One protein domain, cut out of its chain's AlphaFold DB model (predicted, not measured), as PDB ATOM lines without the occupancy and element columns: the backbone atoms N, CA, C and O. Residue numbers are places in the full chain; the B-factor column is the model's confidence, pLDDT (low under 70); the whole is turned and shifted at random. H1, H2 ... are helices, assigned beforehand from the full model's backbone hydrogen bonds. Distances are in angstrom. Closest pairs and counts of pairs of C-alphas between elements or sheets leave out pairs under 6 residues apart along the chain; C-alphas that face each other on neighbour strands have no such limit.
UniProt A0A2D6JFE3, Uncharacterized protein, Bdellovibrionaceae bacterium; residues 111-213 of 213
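Overview. This is residues 111 to 213 of the 213 residues of an uncharacterized protein of Bdellovibrionaceae bacterium (UniProt A0A2D6JFE3). Five helices make an up-and-down bundle: the hairpin of H1 and H2 on one side, H4 in the middle, and H5 and H6 on the other side, with short H3 lying across one end. H5 packs loosely, near H4 and H6. The printed part has 103 residues with six named helices, H1 to H6 in chain order, and no named strand; the class is all helix. It is compact, with a radius of gyration of the C-alphas of 13.2 A, and spans 34 by 34 by 19 A.

Arrangement. Start at H1, residues 112 to 128, which forms a helical hairpin with H2, residues 132 to 148: they touch, closest at C-alphas 126 and 135, 5.5 A apart, at a shallow tilt of 29 degrees, opposite ways. With residues 124 to 127 alone, H1 touches H4, residues 165 to 178; C-alphas 127 and 175 are closest, 5.8 A. With residues 165 to 169 alone, H4 touches H6, residues 197 to 210, at a steep tilt of 43 degrees; C-alphas 166 and 206 are closest, 6.7 A. H5, residues 184 to 194, is close to H4 but not clearly touching, closest at C-alphas 176 and 184, 6.0 A. H3, residues 154 to 160, is about perpendicular to H1, at 78 degrees. Every O i to N i+4 pair is within hydrogen-bond range in H2, H3, H4 and H6; H1 has 12 of 13 and H5 6 of 7.

Along the chain. Find C-alpha 112 at (3.732, 26.976, -112.087); from there H1 runs 24.6 A. H2 measures 24.4 A, H4 19.8 A and H6 19.7 A, ending at C-alpha 210, (-6.362, 7.483, -132.202).

Size, cuts and confidence. The C-alphas of Asp 111 and Asp 213 are farthest apart, 40.3 A. The printed part has no cut, and its five links between helices are tight. Look for low confidence, pLDDT under 70, at residues 149 to 163 and 212 to 213.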
ATOM      1  N   ASP A 111       3.777  31.705-111.877       77.44
ATOM      2  CA  ASP A 111       2.786  30.663-111.625       77.44
ATOM      3  C   ASP A 111       3.163  29.356-112.337       77.44
ATOM      4  O   ASP A 111       3.274  29.309-113.563       77.44
ATOM      5  N   ASP A 112       3.359  28.289-111.563       75.44
ATOM      6  CA  ASP A 112       3.732  26.976-112.087       75.44
ATOM      7  C   ASP A 112       2.635  26.347-112.958       75.44
ATOM      8  O   ASP A 112       2.962  25.633-113.910       75.44
ATOM      9  N   HIS A 113       1.357  26.660-112.704       74.31
ATOM     10  CA  HIS A 113       0.237  26.228-113.556       74.31
ATOM     11  C   HIS A 113       0.376  26.837-114.947       74.31
ATOM     12  O   HIS A 113       0.409  26.132-115.956       74.31
ATOM     13  N   GLN A 114       0.568  28.154-114.990       78.25
ATOM     14  CA  GLN A 114       0.705  28.894-116.237       78.25
ATOM     15  C   GLN A 114       1.979  28.500-116.998       78.25
ATOM     16  O   GLN A 114       1.951  28.423-118.223       78.25
ATOM     17  N   LYS A 115       3.081  28.175-116.302       83.44
ATOM     18  CA  LYS A 115       4.306  27.653-116.941       83.44
ATOM     19  C   LYS A 115       4.071  26.348-117.686       83.44
ATOM     20  O   LYS A 115       4.700  26.137-118.717       83.44
ATOM     21  N   ILE A 116       3.217  25.466-117.170       80.69
ATOM     22  CA  ILE A 116       2.913  24.192-117.833       80.69
ATOM     23  C   ILE A 116       2.100  24.439-119.100       80.69
ATOM     24  O   ILE A 116       2.489  23.958-120.162       80.69
ATOM     25  N   SER A 117       1.035  25.238-119.021       81.44
ATOM     26  CA  SER A 117       0.212  25.562-120.194       81.44
ATOM     27  C   SER A 117       1.009  26.313-121.264       81.44
ATOM     28  O   SER A 117       0.866  26.037-122.451       81.44
ATOM     29  N   THR A 118       1.914  27.204-120.856       87.31
ATOM     30  CA  THR A 118       2.828  27.878-121.782       87.31
ATOM     31  C   THR A 118       3.849  26.918-122.399       87.31
ATOM     32  O   THR A 118       4.047  26.947-123.611       87.31
ATOM     33  N   ALA A 119       4.474  26.041-121.607       89.25
ATOM     34  CA  ALA A 119       5.410  25.040-122.125       89.25
ATOM     35  C   ALA A 119       4.740  24.097-123.136       89.25
ATOM     36  O   ALA A 119       5.365  23.708-124.117       89.25
ATOM     37  N   PHE A 120       3.458  23.784-122.933       87.38
ATOM     38  CA  PHE A 120       2.656  23.030-123.891       87.38
ATOM     39  C   PHE A 120       2.499  23.774-125.227       87.38
ATOM     40  O   PHE A 120       2.787  23.204-126.275       87.38
ATOM     41  N   ALA A 121       2.125  25.058-125.197       88.69
ATOM     42  CA  ALA A 121       1.995  25.874-126.408       88.69
ATOM     43  C   ALA A 121       3.331  26.045-127.160       88.69
ATOM     44  O   ALA A 121       3.364  26.031-128.385       88.69
ATOM     45  N   ILE A 122       4.446  26.180-126.434       93.06
ATOM     46  CA  ILE A 122       5.789  26.262-127.035       93.06
ATOM     47  C   ILE A 122       6.176  24.928-127.695       93.06
ATOM     48  O   ILE A 122       6.708  24.921-128.806       93.06
ATOM     49  N   LEU A 123       5.885  23.801-127.037       92.25
ATOM     50  CA  LEU A 123       6.142  22.469-127.581       92.25
ATOM     51  C   LEU A 123       5.394  22.234-128.901       92.25
ATOM     52  O   LEU A 123       6.001  21.737-129.850       92.25
ATOM     53  N   GLU A 124       4.114  22.612-128.987       90.94
ATOM     54  CA  GLU A 124       3.326  22.508-130.227       90.94
ATOM     55  C   GLU A 124       4.040  23.167-131.412       90.94
ATOM     56  O   GLU A 124       4.135  22.586-132.497       90.94
ATOM     57  N   GLU A 125       4.614  24.351-131.200       93.06
ATOM     58  CA  GLU A 125       5.327  25.065-132.255       93.06
ATOM     59  C   GLU A 125       6.679  24.443-132.596       93.06
ATOM     60  O   GLU A 125       7.072  24.434-133.763       93.06
ATOM     61  N   HIS A 126       7.401  23.893-131.618       93.06
ATOM     62  CA  HIS A 126       8.648  23.180-131.899       93.06
ATOM     63  C   HIS A 126       8.428  21.895-132.693       93.06
ATOM     64  O   HIS A 126       9.205  21.633-133.614       93.06
ATOM     65  N   ILE A 127       7.347  21.162-132.416       91.56
ATOM     66  CA  ILE A 127       6.952  20.005-133.226       91.56
ATOM     67  C   ILE A 127       6.634  20.466-134.651       91.56
ATOM     68  O   ILE A 127       7.178  19.913-135.606       91.56
ATOM     69  N   ARG A 128       5.827  21.526-134.802       88.69
ATOM     70  CA  ARG A 128       5.454  22.087-136.113       88.69
ATOM     71  C   ARG A 128       6.666  22.529-136.937       88.69
ATOM     72  O   ARG A 128       6.698  22.305-138.143       88.69
ATOM     73  N   LEU A 129       7.648  23.157-136.293       90.44
ATOM     74  CA  LEU A 129       8.886  23.623-136.925       90.44
ATOM     75  C   LEU A 129       9.886  22.500-137.226       90.44
ATOM     76  O   LEU A 129      10.912  22.749-137.854       90.44
ATOM     77  N   GLY A 130       9.618  21.277-136.775       90.00
ATOM     78  CA  GLY A 130      10.525  20.158-136.970       90.00
ATOM     79  C   GLY A 130      11.737  20.164-136.025       90.00
ATOM     80  O   GLY A 130      12.739  19.502-136.294       90.00
ATOM     81  N   ASN A 131      11.674  20.904-134.915       91.56
ATOM     82  CA  ASN A 131      12.770  21.009-133.953       91.56
ATOM     83  C   ASN A 131      12.791  19.782-133.026       91.56
ATOM     84  O   ASN A 131      12.321  19.863-131.890       91.56
ATOM     85  N   VAL A 132      13.336  18.658-133.507       90.19
ATOM     86  CA  VAL A 132      13.342  17.353-132.809       90.19
ATOM     87  C   VAL A 132      13.865  17.462-131.376       90.19
ATOM     88  O   VAL A 132      13.137  17.161-130.436       90.19
ATOM     89  N   GLU A 133      15.104  17.938-131.204       90.25
ATOM     90  CA  GLU A 133      15.778  17.966-129.896       90.25
ATOM     91  C   GLU A 133      15.038  18.857-128.896       90.25
ATOM     92  O   GLU A 133      14.732  18.432-127.788       90.25
ATOM     93  N   LYS A 134      14.641  20.068-129.315       90.94
ATOM     94  CA  LYS A 134      13.850  20.952-128.451       90.94
ATOM     95  C   LYS A 134      12.511  20.323-128.078       90.94
ATOM     96  O   LYS A 134      12.101  20.398-126.925       90.94
ATOM     97  N   SER A 135      11.823  19.717-129.044       92.25
ATOM     98  CA  SER A 135      10.535  19.071-128.789       92.25
ATOM     99  C   SER A 135      10.692  17.947-127.770       92.25
ATOM    100  O   SER A 135       9.896  17.862-126.840       92.25
ATOM    101  N   LYS A 136      11.756  17.147-127.889       89.81
ATOM    102  CA  LYS A 136      12.098  16.103-126.926       89.81
ATOM    103  C   LYS A 136      12.303  16.666-125.519       89.81
ATOM    104  O   LYS A 136      11.652  16.190-124.594       89.81
ATOM    105  N   ASP A 137      13.121  17.708-125.372       90.88
ATOM    106  CA  ASP A 137      13.411  18.329-124.071       90.88
ATOM    107  C   ASP A 137      12.134  18.840-123.381       90.88
ATOM    108  O   ASP A 137      11.894  18.582-122.195       90.88
ATOM    109  N   TYR A 138      11.269  19.541-124.125       90.94
ATOM    110  CA  TYR A 138       9.979  20.006-123.601       90.94
ATOM    111  C   TYR A 138       9.059  18.849-123.236       90.94
ATOM    112  O   TYR A 138       8.365  18.905-122.219       90.94
ATOM    113  N   PHE A 139       9.041  17.812-124.063       86.12
ATOM    114  CA  PHE A 139       8.176  16.663-123.878       86.12
ATOM    115  C   PHE A 139       8.574  15.836-122.647       86.12
ATOM    116  O   PHE A 139       7.709  15.469-121.846       86.12
ATOM    117  N   GLU A 140       9.871  15.618-122.431       86.88
ATOM    118  CA  GLU A 140      10.406  14.991-121.218       86.88
ATOM    119  C   GLU A 140      10.093  15.842-119.979       86.88
ATOM    120  O   GLU A 140       9.512  15.334-119.016       86.88
ATOM    121  N   SER A 141      10.349  17.155-120.036       87.56
ATOM    122  CA  SER A 141      10.055  18.065-118.920       87.56
ATOM    123  C   SER A 141       8.564  18.107-118.562       87.56
ATOM    124  O   SER A 141       8.203  18.100-117.384       87.56
ATOM    125  N   LEU A 142       7.675  18.143-119.559       84.19
ATOM    126  CA  LEU A 142       6.231  18.097-119.328       84.19
ATOM    127  C   LEU A 142       5.810  16.749-118.739       84.19
ATOM    128  O   LEU A 142       5.033  16.737-117.787       84.19
ATOM    129  N   THR A 143       6.354  15.635-119.238       81.12
ATOM    130  CA  THR A 143       6.079  14.288-118.707       81.12
ATOM    131  C   THR A 143       6.421  14.189-117.218       81.12
ATOM    132  O   THR A 143       5.620  13.672-116.437       81.12
ATOM    133  N   GLU A 144       7.582  14.705-116.806       81.94
ATOM    134  CA  GLU A 144       7.986  14.749-115.395       81.94
ATOM    135  C   GLU A 144       7.023  15.590-114.555       81.94
ATOM    136  O   GLU A 144       6.550  15.132-113.518       81.94
ATOM    137  N   LYS A 145       6.633  16.774-115.040       78.56
ATOM    138  CA  LYS A 145       5.673  17.636-114.334       78.56
ATOM    139  C   LYS A 145       4.299  16.993-114.181       78.56
ATOM    140  O   LYS A 145       3.701  17.095-113.112       78.56
ATOM    141  N   TYR A 146       3.792  16.327-115.220       72.88
ATOM    142  CA  TYR A 146       2.529  15.588-115.140       72.88
ATOM    143  C   TYR A 146       2.600  14.463-114.100       72.88
ATOM    144  O   TYR A 146       1.643  14.276-113.346       72.88
ATOM    145  N   ARG A 147       3.744  13.768-114.012       73.25
ATOM    146  CA  ARG A 147       3.995  12.734-113.000       73.25
ATOM    147  C   ARG A 147       4.023  13.315-111.583       73.25
ATOM    148  O   ARG A 147       3.342  12.781-110.711       73.25
ATOM    149  N   ASP A 148       4.763  14.400-111.366       73.69
ATOM    150  CA  ASP A 148       4.940  15.031-110.047       73.69
ATOM    151  C   ASP A 148       3.648  15.635-109.497       73.69
ATOM    152  O   ASP A 148       3.357  15.540-108.304       73.69
ATOM    153  N   LEU A 149       2.854  16.255-110.368       69.19
ATOM    154  CA  LEU A 149       1.564  16.826-109.994       69.19
ATOM    155  C   LEU A 149       0.525  15.761-109.634       69.19
ATOM    156  O   LEU A 149      -0.520  16.109-109.083       69.19
ATOM    157  N   GLY A 150       0.774  14.494-109.978       59.44
ATOM    158  CA  GLY A 150      -0.206  13.429-109.825       59.44
ATOM    159  C   GLY A 150      -1.522  13.763-110.531       59.44
ATOM    160  O   GLY A 150      -2.584  13.469-109.985       59.44
ATOM    161  N   VAL A 151      -1.471  14.452-111.685       53.53
ATOM    162  CA  VAL A 151      -2.676  14.849-112.434       53.53
ATOM    163  C   VAL A 151      -3.387  13.595-112.926       53.53
ATOM    164  O   VAL A 151      -3.034  13.023-113.952       53.53
ATOM    165  N   TYR A 152      -4.412  13.221-112.167       58.06
ATOM    166  CA  TYR A 152      -5.179  11.986-112.287       58.06
ATOM    167  C   TYR A 152      -6.668  12.208-111.956       58.06
ATOM    168  O   TYR A 152      -7.343  11.352-111.401       58.06
ATOM    169  N   ASP A 153      -7.200  13.393-112.277       43.97
ATOM    170  CA  ASP A 153      -8.633  13.695-112.178       43.97
ATOM    171  C   ASP A 153      -9.014  14.822-113.158       43.97
ATOM    172  O   ASP A 153      -8.359  15.873-113.216       43.97
ATOM    173  N   ASN A 154     -10.119  14.633-113.888       44.75
ATOM    174  CA  ASN A 154     -10.796  15.646-114.708       44.75
ATOM    175  C   ASN A 154     -11.061  16.955-113.939       44.75
ATOM    176  O   ASN A 154     -11.116  18.038-114.539       44.75
ATOM    177  N   HIS A 155     -11.211  16.875-112.613       42.25
ATOM    178  CA  HIS A 155     -11.446  18.036-111.757       42.25
ATOM    179  C   HIS A 155     -10.217  18.948-111.612       42.25
ATOM    180  O   HIS A 155     -10.380  20.164-111.539       42.25
ATOM    181  N   PHE A 156      -8.987  18.418-111.623       49.31
ATOM    182  CA  PHE A 156      -7.769  19.230-111.436       49.31
ATOM    183  C   PHE A 156      -7.376  20.011-112.695       49.31
ATOM    184  O   PHE A 156      -6.938  21.159-112.614       49.31
ATOM    185  N   VAL A 157      -7.575  19.404-113.867       51.19
ATOM    186  CA  VAL A 157      -7.211  19.990-115.164       51.19
ATOM    187  C   VAL A 157      -8.167  21.121-115.554       51.19
ATOM    188  O   VAL A 157      -7.722  22.205-115.933       51.19
ATOM    189  N   SER A 158      -9.475  20.912-115.373       43.34
ATOM    190  CA  SER A 158     -10.506  21.911-115.692       43.34
ATOM    191  C   SER A 158     -10.527  23.109-114.733       43.34
ATOM    192  O   SER A 158     -10.858  24.215-115.156       43.34
ATOM    193  N   THR A 159     -10.142  22.927-113.463       49.56
ATOM    194  CA  THR A 159     -10.144  24.010-112.459       49.56
ATOM    195  C   THR A 159      -8.851  24.827-112.410       49.56
ATOM    196  O   THR A 159      -8.887  25.954-111.918       49.56
ATOM    197  N   ARG A 160      -7.723  24.305-112.924       52.12
ATOM    198  CA  ARG A 160      -6.413  24.998-112.919       52.12
ATOM    199  C   ARG A 160      -5.825  25.310-114.299       52.12
ATOM    200  O   ARG A 160      -4.766  25.924-114.371       52.12
ATOM    201  N   GLY A 161      -6.517  24.954-115.385       51.81
ATOM    202  CA  GLY A 161      -6.141  25.358-116.746       51.81
ATOM    203  C   GLY A 161      -4.974  24.576-117.356       51.81
ATOM    204  O   GLY A 161      -4.287  25.099-118.234       51.81
ATOM    205  N   TYR A 162      -4.745  23.342-116.902       57.59
ATOM    206  CA  TYR A 162      -3.751  22.446-117.495       57.59
ATOM    207  C   TYR A 162      -4.220  21.896-118.856       57.59
ATOM    208  O   TYR A 162      -5.424  21.783-119.089       57.59
ATOM    209  N   PRO A 163      -3.313  21.508-119.769       59.00
ATOM    210  CA  PRO A 163      -3.700  20.734-120.943       59.00
ATOM    211  C   PRO A 163      -4.263  19.373-120.510       59.00
ATOM    212  O   PRO A 163      -3.683  18.690-119.659       59.00
ATOM    213  N   PHE A 164      -5.406  18.992-121.082       70.81
ATOM    214  CA  PHE A 164      -6.086  17.721-120.824       70.81
ATOM    215  C   PHE A 164      -5.159  16.538-121.158       70.81
ATOM    216  O   PHE A 164      -4.429  16.604-122.146       70.81
ATOM    217  N   LEU A 165      -5.179  15.458-120.364       74.81
ATOM    218  CA  LEU A 165      -4.307  14.285-120.568       74.81
ATOM    219  C   LEU A 165      -4.378  13.773-122.014       74.81
ATOM    220  O   LEU A 165      -3.356  13.502-122.635       74.81
ATOM    221  N   TYR A 166      -5.577  13.716-122.589       77.94
ATOM    222  CA  TYR A 166      -5.764  13.328-123.985       77.94
ATOM    223  C   TYR A 166      -5.138  14.326-124.978       77.94
ATOM    224  O   TYR A 166      -4.563  13.897-125.972       77.94
ATOM    225  N   SER A 167      -5.153  15.639-124.708       79.94
ATOM    226  CA  SER A 167      -4.425  16.626-125.527       79.94
ATOM    227  C   SER A 167      -2.913  16.408-125.460       79.94
ATOM    228  O   SER A 167      -2.237  16.507-126.480       79.94
ATOM    229  N   PHE A 168      -2.384  16.052-124.287       82.25
ATOM    230  CA  PHE A 168      -0.978  15.676-124.139       82.25
ATOM    231  C   PHE A 168      -0.629  14.397-124.910       82.25
ATOM    232  O   PHE A 168       0.394  14.360-125.588       82.25
ATOM    233  N   LEU A 169      -1.503  13.386-124.899       83.88
ATOM    234  CA  LEU A 169      -1.331  12.165-125.696       83.88
ATOM    235  C   LEU A 169      -1.415  12.426-127.212       83.88
ATOM    236  O   LEU A 169      -0.640  11.853-127.977       83.88
ATOM    237  N   LEU A 170      -2.304  13.316-127.661       84.94
ATOM    238  CA  LEU A 170      -2.355  13.755-129.062       84.94
ATOM    239  C   LEU A 170      -1.075  14.488-129.474       84.94
ATOM    240  O   LEU A 170      -0.558  14.265-130.571       84.94
ATOM    241  N   LEU A 171      -0.547  15.339-128.592       85.75
ATOM    242  CA  LEU A 171       0.697  16.058-128.841       85.75
ATOM    243  C   LEU A 171       1.897  15.106-128.888       85.75
ATOM    244  O   LEU A 171       2.731  15.219-129.782       85.75
ATOM    245  N   ALA A 172       1.928  14.121-127.986       87.38
ATOM    246  CA  ALA A 172       2.885  13.021-128.011       87.38
ATOM    247  C   ALA A 172       2.865  12.316-129.365       87.38
ATOM    248  O   ALA A 172       3.876  12.268-130.058       87.38
ATOM    249  N   LYS A 173       1.693  11.832-129.786       87.12
ATOM    250  CA  LYS A 173       1.532  11.173-131.084       87.12
ATOM    251  C   LYS A 173       2.027  12.060-132.227       87.12
ATOM    252  O   LYS A 173       2.793  11.594-133.058       87.12
ATOM    253  N   SER A 174       1.666  13.343-132.218       86.50
ATOM    254  CA  SER A 174       2.113  14.311-133.228       86.50
ATOM    255  C   SER A 174       3.638  14.444-133.275       86.50
ATOM    256  O   SER A 174       4.204  14.477-134.361       86.50
ATOM    257  N   TYR A 175       4.309  14.472-132.121       89.81
ATOM    258  CA  TYR A 175       5.771  14.462-132.024       89.81
ATOM    259  C   TYR A 175       6.374  13.182-132.624       89.81
ATOM    260  O   TYR A 175       7.230  13.259-133.506       89.81
ATOM    261  N   PHE A 176       5.917  12.003-132.195       89.56
ATOM    262  CA  PHE A 176       6.467  10.737-132.689       89.56
ATOM    263  C   PHE A 176       6.208  10.533-134.190       89.56
ATOM    264  O   PHE A 176       7.117  10.106-134.904       89.56
ATOM    265  N   ASP A 177       5.023  10.901-134.682       86.19
ATOM    266  CA  ASP A 177       4.662  10.816-136.100       86.19
ATOM    267  C   ASP A 177       5.483  11.791-136.954       86.19
ATOM    268  O   ASP A 177       6.091  11.380-137.946       86.19
ATOM    269  N   ALA A 178       5.547  13.073-136.558       85.44
ATOM    270  CA  ALA A 178       6.262  14.117-137.300       85.44
ATOM    271  C   ALA A 178       7.746  13.780-137.495       85.44
ATOM    272  O   ALA A 178       8.348  14.157-138.500       85.44
ATOM    273  N   PHE A 179       8.320  13.033-136.551       85.81
ATOM    274  CA  PHE A 179       9.730  12.659-136.548       85.81
ATOM    275  C   PHE A 179       9.981  11.177-136.844       85.81
ATOM    276  O   PHE A 179      11.126  10.731-136.781       85.81
ATOM    277  N   SER A 180       8.941  10.417-137.214       85.44
ATOM    278  CA  SER A 180       9.028   8.983-137.541       85.44
ATOM    279  C   SER A 180       9.739   8.144-136.465       85.44
ATOM    280  O   SER A 180      10.463   7.187-136.764       85.44
ATOM    281  N   LEU A 181       9.543   8.513-135.199       83.88
ATOM    282  CA  LEU A 181      10.187   7.885-134.052       83.88
ATOM    283  C   LEU A 181       9.505   6.550-133.733       83.88
ATOM    284  O   LEU A 181       8.309   6.492-133.460       83.88
ATOM    285  N   GLN A 182      10.283   5.468-133.728       83.06
ATOM    286  CA  GLN A 182       9.771   4.108-133.507       83.06
ATOM    287  C   GLN A 182       9.411   3.824-132.037       83.06
ATOM    288  O   GLN A 182       8.715   2.856-131.735       83.06
ATOM    289  N   ASP A 183       9.847   4.685-131.118       84.19
ATOM    290  CA  ASP A 183       9.744   4.462-129.675       84.19
ATOM    291  C   ASP A 183       8.410   4.924-129.069       84.19
ATOM    292  O   ASP A 183       8.268   4.934-127.846       84.19
ATOM    293  N   PHE A 184       7.408   5.269-129.889       83.50
ATOM    294  CA  PHE A 184       6.130   5.767-129.373       83.50
ATOM    295  C   PHE A 184       5.433   4.757-128.465       83.50
ATOM    296  O   PHE A 184       5.003   5.100-127.368       83.50
ATOM    297  N   LYS A 185       5.353   3.493-128.897       82.19
ATOM    298  CA  LYS A 185       4.734   2.424-128.107       82.19
ATOM    299  C   LYS A 185       5.522   2.137-126.814       82.19
ATOM    300  O   LYS A 185       4.897   2.182-125.758       82.19
ATOM    301  N   PRO A 186       6.856   1.927-126.845       87.81
ATOM    302  CA  PRO A 186       7.663   1.839-125.625       87.81
ATOM    303  C   PRO A 186       7.472   3.014-124.658       87.81
ATOM    304  O   PRO A 186       7.318   2.802-123.453       87.81
ATOM    305  N   TRP A 187       7.444   4.247-125.172       87.56
ATOM    306  CA  TRP A 187       7.196   5.437-124.361       87.56
ATOM    307  C   TRP A 187       5.794   5.419-123.742       87.56
ATOM    308  O   TRP A 187       5.650   5.677-122.547       87.56
ATOM    309  N   LEU A 188       4.769   5.063-124.521       84.62
ATOM    310  CA  LEU A 188       3.383   4.986-124.059       84.62
ATOM    311  C   LEU A 188       3.212   3.939-122.952       84.62
ATOM    312  O   LEU A 188       2.526   4.200-121.965       84.62
ATOM    313  N   ASP A 189       3.870   2.785-123.083       84.25
ATOM    314  CA  ASP A 189       3.860   1.716-122.080       84.25
ATOM    315  C   ASP A 189       4.528   2.186-120.772       84.25
ATOM    316  O   ASP A 189       3.991   1.986-119.677       84.25
ATOM    317  N   GLN A 190       5.667   2.881-120.874       84.56
ATOM    318  CA  GLN A 190       6.338   3.477-119.718       84.56
ATOM    319  C   GLN A 190       5.469   4.558-119.064       84.56
ATOM    320  O   GLN A 190       5.310   4.560-117.839       84.56
ATOM    321  N   PHE A 191       4.871   5.447-119.859       81.44
ATOM    322  CA  PHE A 191       3.975   6.491-119.371       81.44
ATOM    323  C   PHE A 191       2.752   5.880-118.672       81.44
ATOM    324  O   PHE A 191       2.432   6.279-117.553       81.44
ATOM    325  N   SER A 192       2.159   4.825-119.246       80.81
ATOM    326  CA  SER A 192       1.024   4.095-118.668       80.81
ATOM    327  C   SER A 192       1.299   3.556-117.265       80.81
ATOM    328  O   SER A 192       0.381   3.529-116.447       80.81
ATOM    329  N   SER A 193       2.529   3.117-116.974       81.44
ATOM    330  CA  SER A 193       2.892   2.605-115.643       81.44
ATOM    331  C   SER A 193       2.869   3.672-114.548       81.44
ATOM    332  O   SER A 193       2.777   3.335-113.369       81.44
ATOM    333  N   SER A 194       2.927   4.948-114.936       75.00
ATOM    334  CA  SER A 194       2.812   6.065-114.004       75.00
ATOM    335  C   SER A 194       1.369   6.503-113.755       75.00
ATOM    336  O   SER A 194       1.147   7.211-112.778       75.00
ATOM    337  N   LEU A 195       0.411   6.053-114.581       75.06
ATOM    338  CA  LEU A 195      -0.993   6.464-114.511       75.06
ATOM    339  C   LEU A 195      -1.781   5.714-113.425       75.06
ATOM    340  O   LEU A 195      -1.568   4.521-113.182       75.06
ATOM    341  N   ASP A 196      -2.753   6.395-112.824       72.69
ATOM    342  CA  ASP A 196      -3.768   5.782-111.966       72.69
ATOM    343  C   ASP A 196      -4.875   5.084-112.790       72.69
ATOM    344  O   ASP A 196      -4.812   4.996-114.018       72.69
ATOM    345  N   ASP A 197      -5.905   4.548-112.133       77.38
ATOM    346  CA  ASP A 197      -6.958   3.792-112.825       77.38
ATOM    347  C   ASP A 197      -7.826   4.663-113.752       77.38
ATOM    348  O   ASP A 197      -8.269   4.196-114.810       77.38
ATOM    349  N   PHE A 198      -8.021   5.942-113.416       74.56
ATOM    350  CA  PHE A 198      -8.717   6.884-114.290       74.56
ATOM    351  C   PHE A 198      -7.863   7.246-115.516       74.56
ATOM    352  O   PHE A 198      -8.320   7.103-116.651       74.56
ATOM    353  N   GLY A 199      -6.599   7.621-115.316       75.62
ATOM    354  CA  GLY A 199      -5.649   7.915-116.389       75.62
ATOM    355  C   GLY A 199      -5.447   6.729-117.334       75.62
ATOM    356  O   GLY A 199      -5.399   6.919-118.549       75.62
ATOM    357  N   LYS A 200      -5.428   5.492-116.819       79.06
ATOM    358  CA  LYS A 200      -5.438   4.272-117.651       79.06
ATOM    359  C   LYS A 200      -6.703   4.151-118.501       79.06
ATOM    360  O   LYS A 200      -6.623   3.669-119.629       79.06
ATOM    361  N   THR A 201      -7.859   4.576-117.990       79.50
ATOM    362  CA  THR A 201      -9.125   4.572-118.741       79.50
ATOM    363  C   THR A 201      -9.090   5.587-119.886       79.50
ATOM    364  O   THR A 201      -9.447   5.247-121.016       79.50
ATOM    365  N   GLU A 202      -8.595   6.799-119.628       78.00
ATOM    366  CA  GLU A 202      -8.387   7.826-120.659       78.00
ATOM    367  C   GLU A 202      -7.365   7.376-121.709       78.00
ATOM    368  O   GLU A 202      -7.616   7.482-122.911       78.00
ATOM    369  N   LEU A 203      -6.250   6.780-121.277       81.69
ATOM    370  CA  LEU A 203      -5.262   6.200-122.181       81.69
ATOM    371  C   LEU A 203      -5.870   5.079-123.038       81.69
ATOM    372  O   LEU A 203      -5.653   5.044-124.245       81.69
ATOM    373  N   ALA A 204      -6.670   4.184-122.456       81.69
ATOM    374  CA  ALA A 204      -7.353   3.134-123.209       81.69
ATOM    375  C   ALA A 204      -8.338   3.710-124.243       81.69
ATOM    376  O   ALA A 204      -8.436   3.191-125.358       81.69
ATOM    377  N   SER A 205      -9.039   4.797-123.901       82.44
ATOM    378  CA  SER A 205      -9.891   5.546-124.834       82.44
ATOM    379  C   SER A 205      -9.070   6.143-125.982       82.44
ATOM    380  O   SER A 205      -9.417   5.948-127.147       82.44
ATOM    381  N   PHE A 206      -7.942   6.787-125.670       84.06
ATOM    382  CA  PHE A 206      -7.002   7.318-126.658       84.06
ATOM    383  C   PHE A 206      -6.497   6.227-127.608       84.06
ATOM    384  O   PHE A 206      -6.650   6.358-128.818       84.06
ATOM    385  N   VAL A 207      -5.986   5.109-127.083       84.44
ATOM    386  CA  VAL A 207      -5.507   3.975-127.893       84.44
ATOM    387  C   VAL A 207      -6.615   3.460-128.818       84.44
ATOM    388  O   VAL A 207      -6.384   3.222-130.001       84.44
ATOM    389  N   LYS A 208      -7.845   3.332-128.305       85.06
ATOM    390  CA  LYS A 208      -9.002   2.867-129.082       85.06
ATOM    391  C   LYS A 208      -9.425   3.837-130.191       85.06
ATOM    392  O   LYS A 208     -10.007   3.385-131.180       85.06
ATOM    393  N   ASN A 209      -9.236   5.139-130.013       84.12
ATOM    394  CA  ASN A 209      -9.743   6.150-130.943       84.12
ATOM    395  C   ASN A 209      -8.670   6.621-131.931       84.12
ATOM    396  O   ASN A 209      -8.972   6.746-133.113       84.12
ATOM    397  N   GLU A 210      -7.433   6.798-131.466       83.25
ATOM    398  CA  GLU A 210      -6.362   7.483-132.202       83.25
ATOM    399  C   GLU A 210      -5.272   6.548-132.739       83.25
ATOM    400  O   GLU A 210      -4.545   6.934-133.651       83.25
ATOM    401  N   LEU A 211      -5.131   5.335-132.187       79.81
ATOM    402  CA  LEU A 211      -4.078   4.374-132.563       79.81
ATOM    403  C   LEU A 211      -4.616   3.131-133.276       79.81
ATOM    404  O   LEU A 211      -3.978   2.081-133.255       79.81
ATOM    405  N   LYS A 212      -5.809   3.224-133.872       66.50
ATOM    406  CA  LYS A 212      -6.362   2.135-134.680       66.50
ATOM    407  C   LYS A 212      -5.582   1.980-135.982       66.50
ATOM    408  O   LYS A 212      -5.914   2.629-136.971       66.50
ATOM    409  N   ASP A 213      -4.625   1.063-135.935       50.50
ATOM    410  CA  ASP A 213      -4.294   0.151-137.030       50.50
ATOM    411  C   ASP A 213      -5.019  -1.190-136.815       50.50
ATOM    412  O   ASP A 213      -4.986  -1.716-135.673       50.50
TER     413      ASP A 213